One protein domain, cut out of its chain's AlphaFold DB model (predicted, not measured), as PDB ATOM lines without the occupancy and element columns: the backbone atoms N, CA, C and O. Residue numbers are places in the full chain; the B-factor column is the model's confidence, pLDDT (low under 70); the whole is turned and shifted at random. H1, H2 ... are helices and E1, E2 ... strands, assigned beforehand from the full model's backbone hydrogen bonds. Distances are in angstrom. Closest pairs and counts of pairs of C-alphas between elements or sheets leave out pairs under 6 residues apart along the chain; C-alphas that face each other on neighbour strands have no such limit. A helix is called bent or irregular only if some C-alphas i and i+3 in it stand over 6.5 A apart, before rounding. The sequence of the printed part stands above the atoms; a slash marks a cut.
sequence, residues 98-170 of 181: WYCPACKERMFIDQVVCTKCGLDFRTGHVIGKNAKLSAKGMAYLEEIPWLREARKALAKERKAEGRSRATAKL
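What this domain is: This is residues 98 to 170 of the 181 residues of an uncharacterized protein of Planctomycetes bacterium (UniProt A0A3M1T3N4). A small head built largely of loops, with the short helix H1 and the short strand E1 in it, has one long helix, H2, for an arm; residues 155 to 170 of H2 stick out free of the head. H1 and H2 meet near their ends in a corner, like an L, and the 26 residues 109 to 134, with no named element, make much of the head. The printed part has 73 residues with one named strand and two named helices, in the order E1, H1, H2, and its class is mostly helix. The whole is loose and elongated, with a radius of gyration of the C-alphas of 15.5 A and spans of 50 by 26 by 21 A.

How they stand to each other: The longest helix is H2, residues 145 to 170. H1, residues 135 to 143, is close to H2 but not clearly touching it, with 2 pairs of C-alphas within 8 A. The closest C-alphas of the two are those of Glu 142 and Arg 148, 6.4 A apart. Their lines stand about perpendicular, at 81 degrees, and their centres are 23.5 A apart. E1, residues 106 to 108, pairs with no named strand. E1 is apart from H2 and also apart from H1. In H1 and H2 every pair of O i and N i+4 is within hydrogen-bond range.

Where its parts are: H2 runs from Pro 145, with its C-alpha at (47.147, 0.093, 27.878), to Leu 170, with its C-alpha at (27.621, -3.083, 60.343), and measures 38.0 A from first to last C-alpha. H1 runs from Ala 135 to Glu 143 and measures 13.0 A; C-alpha 135 is at (32.743, -4.954, 17.612). E1 runs from Arg 106, with its C-alpha at (44.304, 11.399, 15.208), to Phe 108 and measures 7.1 A. Neither helix is bent or irregular.

The domain as a whole: The two C-alphas farthest apart are those of Lys 104 and Leu 170, 50.8 A. Without residues 155 to 170, which stand free, the body has 57 residues, spans 29 by 22 by 18 A and has a radius of gyration of 10.6 A, 1.04 times that of a compact globule of as many residues. The printed part, residues 98 to 170, has no cut. The link from E1 to H1 is long, with 26 residues, and the link from H1 to H2 is tight, with 1 residue. The mean pLDDT of the printed part is 84.5, and the model's confidence is low, under 70, at residues 129 to 133, in the long link.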
ATOM      1  N   TRP A  98      47.698   7.015  18.317       83.94
ATOM      2  CA  TRP A  98      46.378   6.402  18.317       83.94
ATOM      3  C   TRP A  98      45.370   7.224  17.507       83.94
ATOM      4  O   TRP A  98      45.357   8.458  17.527       83.94
ATOM      5  N   TYR A  99      44.501   6.508  16.797       90.00
ATOM      6  CA  TYR A  99      43.429   7.081  15.993       90.00
ATOM      7  C   TYR A  99      42.084   6.704  16.604       90.00
ATOM      8  O   TYR A  99      41.913   5.612  17.145       90.00
ATOM      9  N   CYS A 100      41.103   7.597  16.504       88.38
ATOM     10  CA  CYS A 100      39.753   7.314  16.960       88.38
ATOM     11  C   CYS A 100      39.142   6.168  16.126       88.38
ATOM     12  O   CYS A 100      39.068   6.290  14.903       88.38
ATOM     13  N   PRO A 101      38.625   5.086  16.734       88.75
ATOM     14  CA  PRO A 101      38.067   3.958  15.988       88.75
ATOM     15  C   PRO A 101      36.760   4.296  15.254       88.75
ATOM     16  O   PRO A 101      36.398   3.601  14.308       88.75
ATOM     17  N   ALA A 102      36.050   5.352  15.666       87.69
ATOM     18  CA  ALA A 102      34.797   5.766  15.038       87.69
ATOM     19  C   ALA A 102      35.022   6.635  13.788       87.69
ATOM     20  O   ALA A 102      34.461   6.349  12.735       87.69
ATOM     21  N   CYS A 103      35.848   7.684  13.882       90.69
ATOM     22  CA  CYS A 103      36.045   8.650  12.790       90.69
ATOM     23  C   CYS A 103      37.448   8.644  12.160       90.69
ATOM     24  O   CYS A 103      37.681   9.409  11.228       90.69
ATOM     25  N   LYS A 104      38.371   7.807  12.657       90.38
ATOM     26  CA  LYS A 104      39.780   7.695  12.225       90.38
ATOM     27  C   LYS A 104      40.616   8.972  12.374       90.38
ATOM     28  O   LYS A 104      41.704   9.058  11.819       90.38
ATOM     29  N   GLU A 105      40.139   9.943  13.149       91.44
ATOM     30  CA  GLU A 105      40.890  11.160  13.463       91.44
ATOM     31  C   GLU A 105      42.025  10.866  14.450       91.44
ATOM     32  O   GLU A 105      41.870  10.030  15.347       91.44
ATOM     33  N   ARG A 106      43.161  11.549  14.301       89.12
ATOM     34  CA  ARG A 106      44.304  11.399  15.208       89.12
ATOM     35  C   ARG A 106      43.994  12.045  16.555       89.12
ATOM     36  O   ARG A 106      43.433  13.135  16.601       89.12
ATOM     37  N   MET A 107      44.347  11.378  17.650       87.88
ATOM     38  CA  MET A 107      44.026  11.865  18.996       87.88
ATOM     39  C   MET A 107      45.237  12.434  19.724       87.88
ATOM     40  O   MET A 107      46.377  12.097  19.397       87.88
ATOM     41  N   PHE A 108      44.989  13.230  20.762       85.81
ATOM     42  CA  PHE A 108      46.007  13.621  21.738       85.81
ATOM     43  C   PHE A 108      46.130  12.574  22.856       85.81
ATOM     44  O   PHE A 108      45.178  11.841  23.125       85.81
ATOM     45  N   ILE A 109      47.308  12.485  23.484       80.62
ATOM     46  CA  ILE A 109      47.652  11.432  24.462       80.62
ATOM     47  C   ILE A 109      46.719  11.457  25.685       80.62
ATOM     48  O   ILE A 109      46.309  10.397  26.149       80.62
ATOM     49  N   ASP A 110      46.300  12.644  26.126       82.56
ATOM     50  CA  ASP A 110      45.489  12.818  27.342       82.56
ATOM     51  C   ASP A 110      43.980  12.947  27.077       82.56
ATOM     52  O   ASP A 110      43.181  13.206  27.982       82.56
ATOM     53  N   GLN A 111      43.551  12.784  25.825       86.94
ATOM     54  CA  GLN A 111      42.173  13.048  25.435       86.94
ATOM     55  C   GLN A 111      41.263  11.835  25.676       86.94
ATOM     56  O   GLN A 111      41.364  10.799  25.023       86.94
ATOM     57  N   VAL A 112      40.306  11.998  26.592       89.50
ATOM     58  CA  VAL A 112      39.338  10.956  26.988       89.50
ATOM     59  C   VAL A 112      38.127  10.871  26.054       89.50
ATOM     60  O   VAL A 112      37.486   9.826  25.975       89.50
ATOM     61  N   VAL A 113      37.807  11.956  25.341       91.44
ATOM     62  CA  VAL A 113      36.651  12.049  24.437       91.44
ATOM     63  C   VAL A 113      37.098  12.607  23.094       91.44
ATOM     64  O   VAL A 113      37.677  13.689  23.050       91.44
ATOM     65  N   CYS A 114      36.810  11.913  21.991       90.69
ATOM     66  CA  CYS A 114      37.154  12.389  20.652       90.69
ATOM     67  C   CYS A 114      36.413  13.697  20.336       90.69
ATOM     68  O   CYS A 114      35.186  13.725  20.313       90.69
ATOM     69  N   THR A 115      37.147  14.759  20.011       89.00
ATOM     70  CA  THR A 115      36.592  16.084  19.675       89.00
ATOM     71  C   THR A 115      35.760  16.081  18.398       89.00
ATOM     72  O   THR A 115      34.849  16.889  18.267       89.00
ATOM     73  N   LYS A 116      36.048  15.174  17.457       89.56
ATOM     74  CA  LYS A 116      35.358  15.133  16.162       89.56
ATOM     75  C   LYS A 116      34.036  14.375  16.211       89.56
ATOM     76  O   LYS A 116      33.057  14.824  15.629       89.56
ATOM     77  N   CYS A 117      34.009  13.209  16.858       89.88
ATOM     78  CA  CYS A 117      32.816  12.351  16.882       89.88
ATOM     79  C   CYS A 117      32.132  12.257  18.251       89.88
ATOM     80  O   CYS A 117      31.032  11.724  18.324       89.88
ATOM     81  N   GLY A 118      32.752  12.750  19.325       89.25
ATOM     82  CA  GLY A 118      32.205  12.673  20.681       89.25
ATOM     83  C   GLY A 118      32.299  11.287  21.323       89.25
ATOM     84  O   GLY A 118      31.584  11.028  22.288       89.25
ATOM     85  N   LEU A 119      33.128  10.379  20.791       89.38
ATOM     86  CA  LEU A 119      33.355   9.069  21.400       89.38
ATOM     87  C   LEU A 119      34.137   9.207  22.706       89.38
ATOM     88  O   LEU A 119      35.296   9.614  22.674       89.38
ATOM     89  N   ASP A 120      33.533   8.808  23.819       89.94
ATOM     90  CA  ASP A 120      34.222   8.614  25.090       89.94
ATOM     91  C   ASP A 120      34.896   7.236  25.114       89.94
ATOM     92  O   ASP A 120      34.247   6.191  25.033       89.94
ATOM     93  N   PHE A 121      36.222   7.230  25.230       83.62
ATOM     94  CA  PHE A 121      37.027   6.010  25.217       83.62
ATOM     95  C   PHE A 121      36.802   5.173  26.475       83.62
ATOM     96  O   PHE A 121      36.839   3.944  26.422       83.62
ATOM     97  N   ARG A 122      36.522   5.801  27.622       83.75
ATOM     98  CA  ARG A 122      36.346   5.072  28.888       83.75
ATOM     99  C   ARG A 122      35.122   4.181  28.821       83.75
ATOM    100  O   ARG A 122      35.203   2.994  29.153       83.75
ATOM    101  N   THR A 123      34.021   4.769  28.374       82.44
ATOM    102  CA  THR A 123      32.702   4.142  28.349       82.44
ATOM    103  C   THR A 123      32.411   3.418  27.036       82.44
ATOM    104  O   THR A 123      31.617   2.483  27.033       82.44
ATOM    105  N   GLY A 124      33.062   3.802  25.935       80.94
ATOM    106  CA  GLY A 124      32.715   3.331  24.594       80.94
ATOM    107  C   GLY A 124      31.407   3.933  24.070       80.94
ATOM    108  O   GLY A 124      30.882   3.466  23.063       80.94
ATOM    109  N   HIS A 125      30.859   4.951  24.744       81.88
ATOM    110  CA  HIS A 125      29.643   5.633  24.320       81.88
ATOM    111  C   HIS A 125      29.973   6.902  23.540       81.88
ATOM    112  O   HIS A 125      30.855   7.679  23.901       81.88
ATOM    113  N   VAL A 126      29.232   7.126  22.460       85.56
ATOM    114  CA  VAL A 126      29.299   8.370  21.700       85.56
ATOM    115  C   VAL A 126      28.273   9.333  22.282       85.56
ATOM    116  O   VAL A 126      27.094   9.005  22.355       85.56
ATOM    117  N   ILE A 127      28.718  10.519  22.698       82.50
ATOM    118  CA  ILE A 127      27.873  11.539  23.349       82.50
ATOM    119  C   ILE A 127      26.889  12.193  22.335       82.50
ATOM    120  O   ILE A 127      26.006  12.960  22.707       82.50
ATOM    121  N   GLY A 128      26.976  11.840  21.044       75.56
ATOM    122  CA  GLY A 128      26.097  12.282  19.954       75.56
ATOM    123  C   GLY A 128      25.140  11.205  19.411       75.56
ATOM    124  O   GLY A 128      25.276  10.014  19.678       75.56
ATOM    125  N   LYS A 129      24.156  11.635  18.608       59.09
ATOM    126  CA  LYS A 129      22.890  10.904  18.426       59.09
ATOM    127  C   LYS A 129      22.914   9.521  17.764       59.09
ATOM    128  O   LYS A 129      21.921   8.857  17.982       59.09
ATOM    129  N   ASN A 130      23.909   9.032  17.012       56.50
ATOM    130  CA  ASN A 130      23.740   7.736  16.303       56.50
ATOM    131  C   ASN A 130      25.037   7.007  15.876       56.50
ATOM    132  O   ASN A 130      25.108   6.475  14.770       56.50
ATOM    133  N   ALA A 131      26.069   6.926  16.714       58.56
ATOM    134  CA  ALA A 131      27.245   6.110  16.378       58.56
ATOM    135  C   ALA A 131      27.351   4.890  17.299       58.56
ATOM    136  O   ALA A 131      27.930   4.952  18.382       58.56
ATOM    137  N   LYS A 132      26.789   3.756  16.857       62.28
ATOM    138  CA  LYS A 132      27.125   2.446  17.427       62.28
ATOM    139  C   LYS A 132      28.529   2.076  16.949       62.28
ATOM    140  O   LYS A 132      28.772   2.017  15.745       62.28
ATOM    141  N   LEU A 133      29.450   1.833  17.875       65.81
ATOM    142  CA  LEU A 133      30.751   1.261  17.535       65.81
ATOM    143  C   LEU A 133      30.583  -0.162  17.003       65.81
ATOM    144  O   LEU A 133      29.769  -0.937  17.502       65.81
ATOM    145  N   SER A 134      31.396  -0.520  16.010       77.31
ATOM    146  CA  SER A 134      31.538  -1.911  15.587       77.31
ATOM    147  C   SER A 134      32.250  -2.730  16.672       77.31
ATOM    148  O   SER A 134      33.026  -2.187  17.462       77.31
ATOM    149  N   ALA A 135      32.052  -4.052  16.682       77.94
ATOM    150  CA  ALA A 135      32.743  -4.954  17.612       77.94
ATOM    151  C   ALA A 135      34.278  -4.813  17.543       77.94
ATOM    152  O   ALA A 135      34.957  -4.852  18.564       77.94
ATOM    153  N   LYS A 136      34.821  -4.546  16.346       75.56
ATOM    154  CA  LYS A 136      36.249  -4.253  16.144       75.56
ATOM    155  C   LYS A 136      36.685  -2.964  16.843       75.56
ATOM    156  O   LYS A 136      37.768  -2.916  17.413       75.56
ATOM    157  N   GLY A 137      35.837  -1.935  16.823       74.50
ATOM    158  CA  GLY A 137      36.085  -0.691  17.549       74.50
ATOM    159  C   GLY A 137      36.147  -0.908  19.060       74.50
ATOM    160  O   GLY A 137      36.988  -0.309  19.716       74.50
ATOM    161  N   MET A 138      35.321  -1.809  19.598       78.56
ATOM    162  CA  MET A 138      35.362  -2.169  21.019       78.56
ATOM    163  C   MET A 138      36.618  -2.965  21.385       78.56
ATOM    164  O   MET A 138      37.254  -2.639  22.382       78.56
ATOM    165  N   ALA A 139      37.016  -3.938  20.558       83.00
ATOM    166  CA  ALA A 139      38.250  -4.701  20.764       83.00
ATOM    167  C   ALA A 139      39.494  -3.794  20.744       83.00
ATOM    168  O   ALA A 139      40.350  -3.894  21.618       83.00
ATOM    169  N   TYR A 140      39.543  -2.828  19.820       80.50
ATOM    170  CA  TYR A 140      40.627  -1.843  19.761       80.50
ATOM    171  C   TYR A 140      40.762  -1.026  21.053       80.50
ATOM    172  O   TYR A 140      41.871  -0.756  21.500       80.50
ATOM    173  N   LEU A 141      39.645  -0.657  21.693       80.56
ATOM    174  CA  LEU A 141      39.685   0.053  22.977       80.56
ATOM    175  C   LEU A 141      40.320  -0.804  24.084       80.56
ATOM    176  O   LEU A 141      40.980  -0.266  24.968       80.56
ATOM    177  N   GLU A 142      40.150  -2.124  24.059       83.12
ATOM    178  CA  GLU A 142      40.714  -3.019  25.076       83.12
ATOM    179  C   GLU A 142      42.235  -3.188  24.965       83.12
ATOM    180  O   GLU A 142      42.898  -3.432  25.978       83.12
ATOM    181  N   GLU A 143      42.791  -3.011  23.765       86.06
ATOM    182  CA  GLU A 143      44.233  -3.097  23.506       86.06
ATOM    183  C   GLU A 143      45.010  -1.873  24.012       86.06
ATOM    184  O   GLU A 143      46.218  -1.959  24.231       86.06
ATOM    185  N   ILE A 144      44.340  -0.740  24.248       82.44
ATOM    186  CA  ILE A 144      44.982   0.506  24.679       82.44
ATOM    187  C   ILE A 144      45.382   0.404  26.171       82.44
ATOM    188  O   ILE A 144      44.503   0.383  27.045       82.44
ATOM    189  N   PRO A 145      46.691   0.401  26.517       85.06
ATOM    190  CA  PRO A 145      47.147   0.093  27.878       85.06
ATOM    191  C   PRO A 145      46.630   1.063  28.946       85.06
ATOM    192  O   PRO A 145      46.088   0.630  29.965       85.06
ATOM    193  N   TRP A 146      46.714   2.372  28.689       82.00
ATOM    194  CA  TRP A 146      46.281   3.403  29.642       82.00
ATOM    195  C   TRP A 146      44.773   3.344  29.916       82.00
ATOM    196  O   TRP A 146      44.314   3.597  31.031       82.00
ATOM    197  N   LEU A 147      43.981   2.941  28.922       79.56
ATOM    198  CA  LEU A 147      42.537   2.816  29.068       79.56
ATOM    199  C   LEU A 147      42.169   1.611  29.942       79.56
ATOM    200  O   LEU A 147      41.270   1.685  30.787       79.56
ATOM    201  N   ARG A 148      42.907   0.506  29.792       84.06
ATOM    202  CA  ARG A 148      42.782  -0.679  30.646       84.06
ATOM    203  C   ARG A 148      43.117  -0.356  32.102       84.06
ATOM    204  O   ARG A 148      42.420  -0.821  33.006       84.06
ATOM    205  N   GLU A 149      44.154   0.438  32.339       86.69
ATOM    206  CA  GLU A 149      44.533   0.898  33.679       86.69
ATOM    207  C   GLU A 149      43.471   1.810  34.294       86.69
ATOM    208  O   GLU A 149      43.040   1.564  35.423       86.69
ATOM    209  N   ALA A 150      42.950   2.773  33.529       82.69
ATOM    210  CA  ALA A 150      41.866   3.644  33.975       82.69
ATOM    211  C   ALA A 150      40.607   2.847  34.379       82.69
ATOM    212  O   ALA A 150      40.013   3.096  35.431       82.69
ATOM    213  N   ARG A 151      40.224   1.824  33.601       86.31
ATOM    214  CA  ARG A 151      39.097   0.933  33.944       86.31
ATOM    215  C   ARG A 151      39.349   0.148  35.232       86.31
ATOM    216  O   ARG A 151      38.443   0.013  36.057       86.31
ATOM    217  N   LYS A 152      40.573  -0.353  35.436       90.00
ATOM    218  CA  LYS A 152      40.961  -1.035  36.683       90.00
ATOM    219  C   LYS A 152      40.899  -0.093  37.887       90.00
ATOM    220  O   LYS A 152      40.424  -0.514  38.942       90.00
ATOM    221  N   ALA A 153      41.334   1.158  37.731       87.75
ATOM    222  CA  ALA A 153      41.279   2.170  38.783       87.75
ATOM    223  C   ALA A 153      39.829   2.443  39.222       87.75
ATOM    224  O   ALA A 153      39.505   2.266  40.396       87.75
ATOM    225  N   LEU A 154      38.925   2.709  38.273       86.38
ATOM    226  CA  LEU A 154      37.498   2.919  38.560       86.38
ATOM    227  C   LEU A 154      36.840   1.691  39.213       86.38
ATOM    228  O   LEU A 154      36.038   1.808  40.141       86.38
ATOM    229  N   ALA A 155      37.193   0.481  38.767       90.00
ATOM    230  CA  ALA A 155      36.695  -0.749  39.382       90.00
ATOM    231  C   ALA A 155      37.172  -0.908  40.839       90.00
ATOM    232  O   ALA A 155      36.425  -1.408  41.686       90.00
ATOM    233  N   LYS A 156      38.402  -0.479  41.146       94.00
ATOM    234  CA  LYS A 156      38.957  -0.482  42.504       94.00
ATOM    235  C   LYS A 156      38.237   0.529  43.400       94.00
ATOM    236  O   LYS A 156      37.877   0.166  44.519       94.00
ATOM    237  N   GLU A 157      37.961   1.732  42.903       90.19
ATOM    238  CA  GLU A 157      37.207   2.768  43.625       90.19
ATOM    239  C   GLU A 157      35.788   2.303  43.971       90.19
ATOM    240  O   GLU A 157      35.395   2.342  45.137       90.19
ATOM    241  N   ARG A 158      35.054   1.729  43.006       91.62
ATOM    242  CA  ARG A 158      33.708   1.179  43.256       91.62
ATOM    243  C   ARG A 158      33.717   0.061  44.302       91.62
ATOM    244  O   ARG A 158      32.817  -0.019  45.137       91.62
ATOM    245  N   LYS A 159      34.738  -0.808  44.293       91.75
ATOM    246  CA  LYS A 159      34.910  -1.850  45.323       91.75
ATOM    247  C   LYS A 159      35.213  -1.248  46.698       91.75
ATOM    248  O   LYS A 159      34.697  -1.750  47.696       91.75
ATOM    249  N   ALA A 160      36.032  -0.199  46.760       91.62
ATOM    250  CA  ALA A 160      36.335   0.507  48.001       91.62
ATOM    251  C   ALA A 160      35.081   1.180  48.585       91.62
ATOM    252  O   ALA A 160      34.797   1.012  49.771       91.62
ATOM    253  N   GLU A 161      34.276   1.838  47.746       90.56
ATOM    254  CA  GLU A 161      33.007   2.453  48.149       90.56
ATOM    255  C   GLU A 161      31.973   1.406  48.609       90.56
ATOM    256  O   GLU A 161      31.270   1.586  49.604       90.56
ATOM    257  N   GLY A 162      31.911   0.250  47.940       91.56
ATOM    258  CA  GLY A 162      31.070  -0.866  48.378       91.56
ATOM    259  C   GLY A 162      31.461  -1.389  49.768       91.56
ATOM    260  O   GLY A 162      30.592  -1.632  50.609       91.56
ATOM    261  N   ARG A 163      32.769  -1.512  50.039       90.19
ATOM    262  CA  ARG A 163      33.293  -1.933  51.350       90.19
ATOM    263  C   ARG A 163      32.989  -0.911  52.446       90.19
ATOM    264  O   ARG A 163      32.566  -1.322  53.523       90.19
ATOM    265  N   SER A 164      33.142   0.388  52.183       87.44
ATOM    266  CA  SER A 164      32.840   1.436  53.171       87.44
ATOM    267  C   SER A 164      31.347   1.502  53.515       87.44
ATOM    268  O   SER A 164      30.981   1.617  54.686       87.44
ATOM    269  N   ARG A 165      30.456   1.331  52.528       90.25
ATOM    270  CA  ARG A 165      29.007   1.223  52.781       90.25
ATOM    271  C   ARG A 165      28.660  -0.014  53.613       90.25
ATOM    272  O   ARG A 165      27.785   0.058  54.476       90.25
ATOM    273  N   ALA A 166      29.331  -1.144  53.382       90.25
ATOM    274  CA  ALA A 166      29.117  -2.365  54.158       90.25
ATOM    275  C   ALA A 166      29.574  -2.209  55.621       90.25
ATOM    276  O   ALA A 166      28.821  -2.552  56.536       90.25
ATOM    277  N   THR A 167      30.756  -1.633  55.862       90.50
ATOM    278  CA  THR A 167      31.258  -1.384  57.224       90.50
ATOM    279  C   THR A 167      30.405  -0.359  57.973       90.50
ATOM    280  O   THR A 167      30.105  -0.560  59.151       90.50
ATOM    281  N   ALA A 168      29.916   0.684  57.293       90.12
ATOM    282  CA  ALA A 168      28.975   1.645  57.869       90.12
ATOM    283  C   ALA A 168      27.659   0.980  58.317       90.12
ATOM    284  O   ALA A 168      27.182   1.235  59.425       90.12
ATOM    285  N   LYS A 169      27.100   0.069  57.505       91.25
ATOM    286  CA  LYS A 169      25.893  -0.701  57.864       91.25
ATOM    287  C   LYS A 169      26.114  -1.610  59.075       91.25
ATOM    288  O   LYS A 169      25.230  -1.701  59.924       91.25
ATOM    289  N   LEU A 170      27.276  -2.259  59.177       89.25
ATOM    290  CA  LEU A 170      27.621  -3.083  60.343       89.25
ATOM    291  C   LEU A 170      27.724  -2.232  61.617       89.25
ATOM    292  O   LEU A 170      27.182  -2.614  62.652       89.25
TER     293      LEU A 170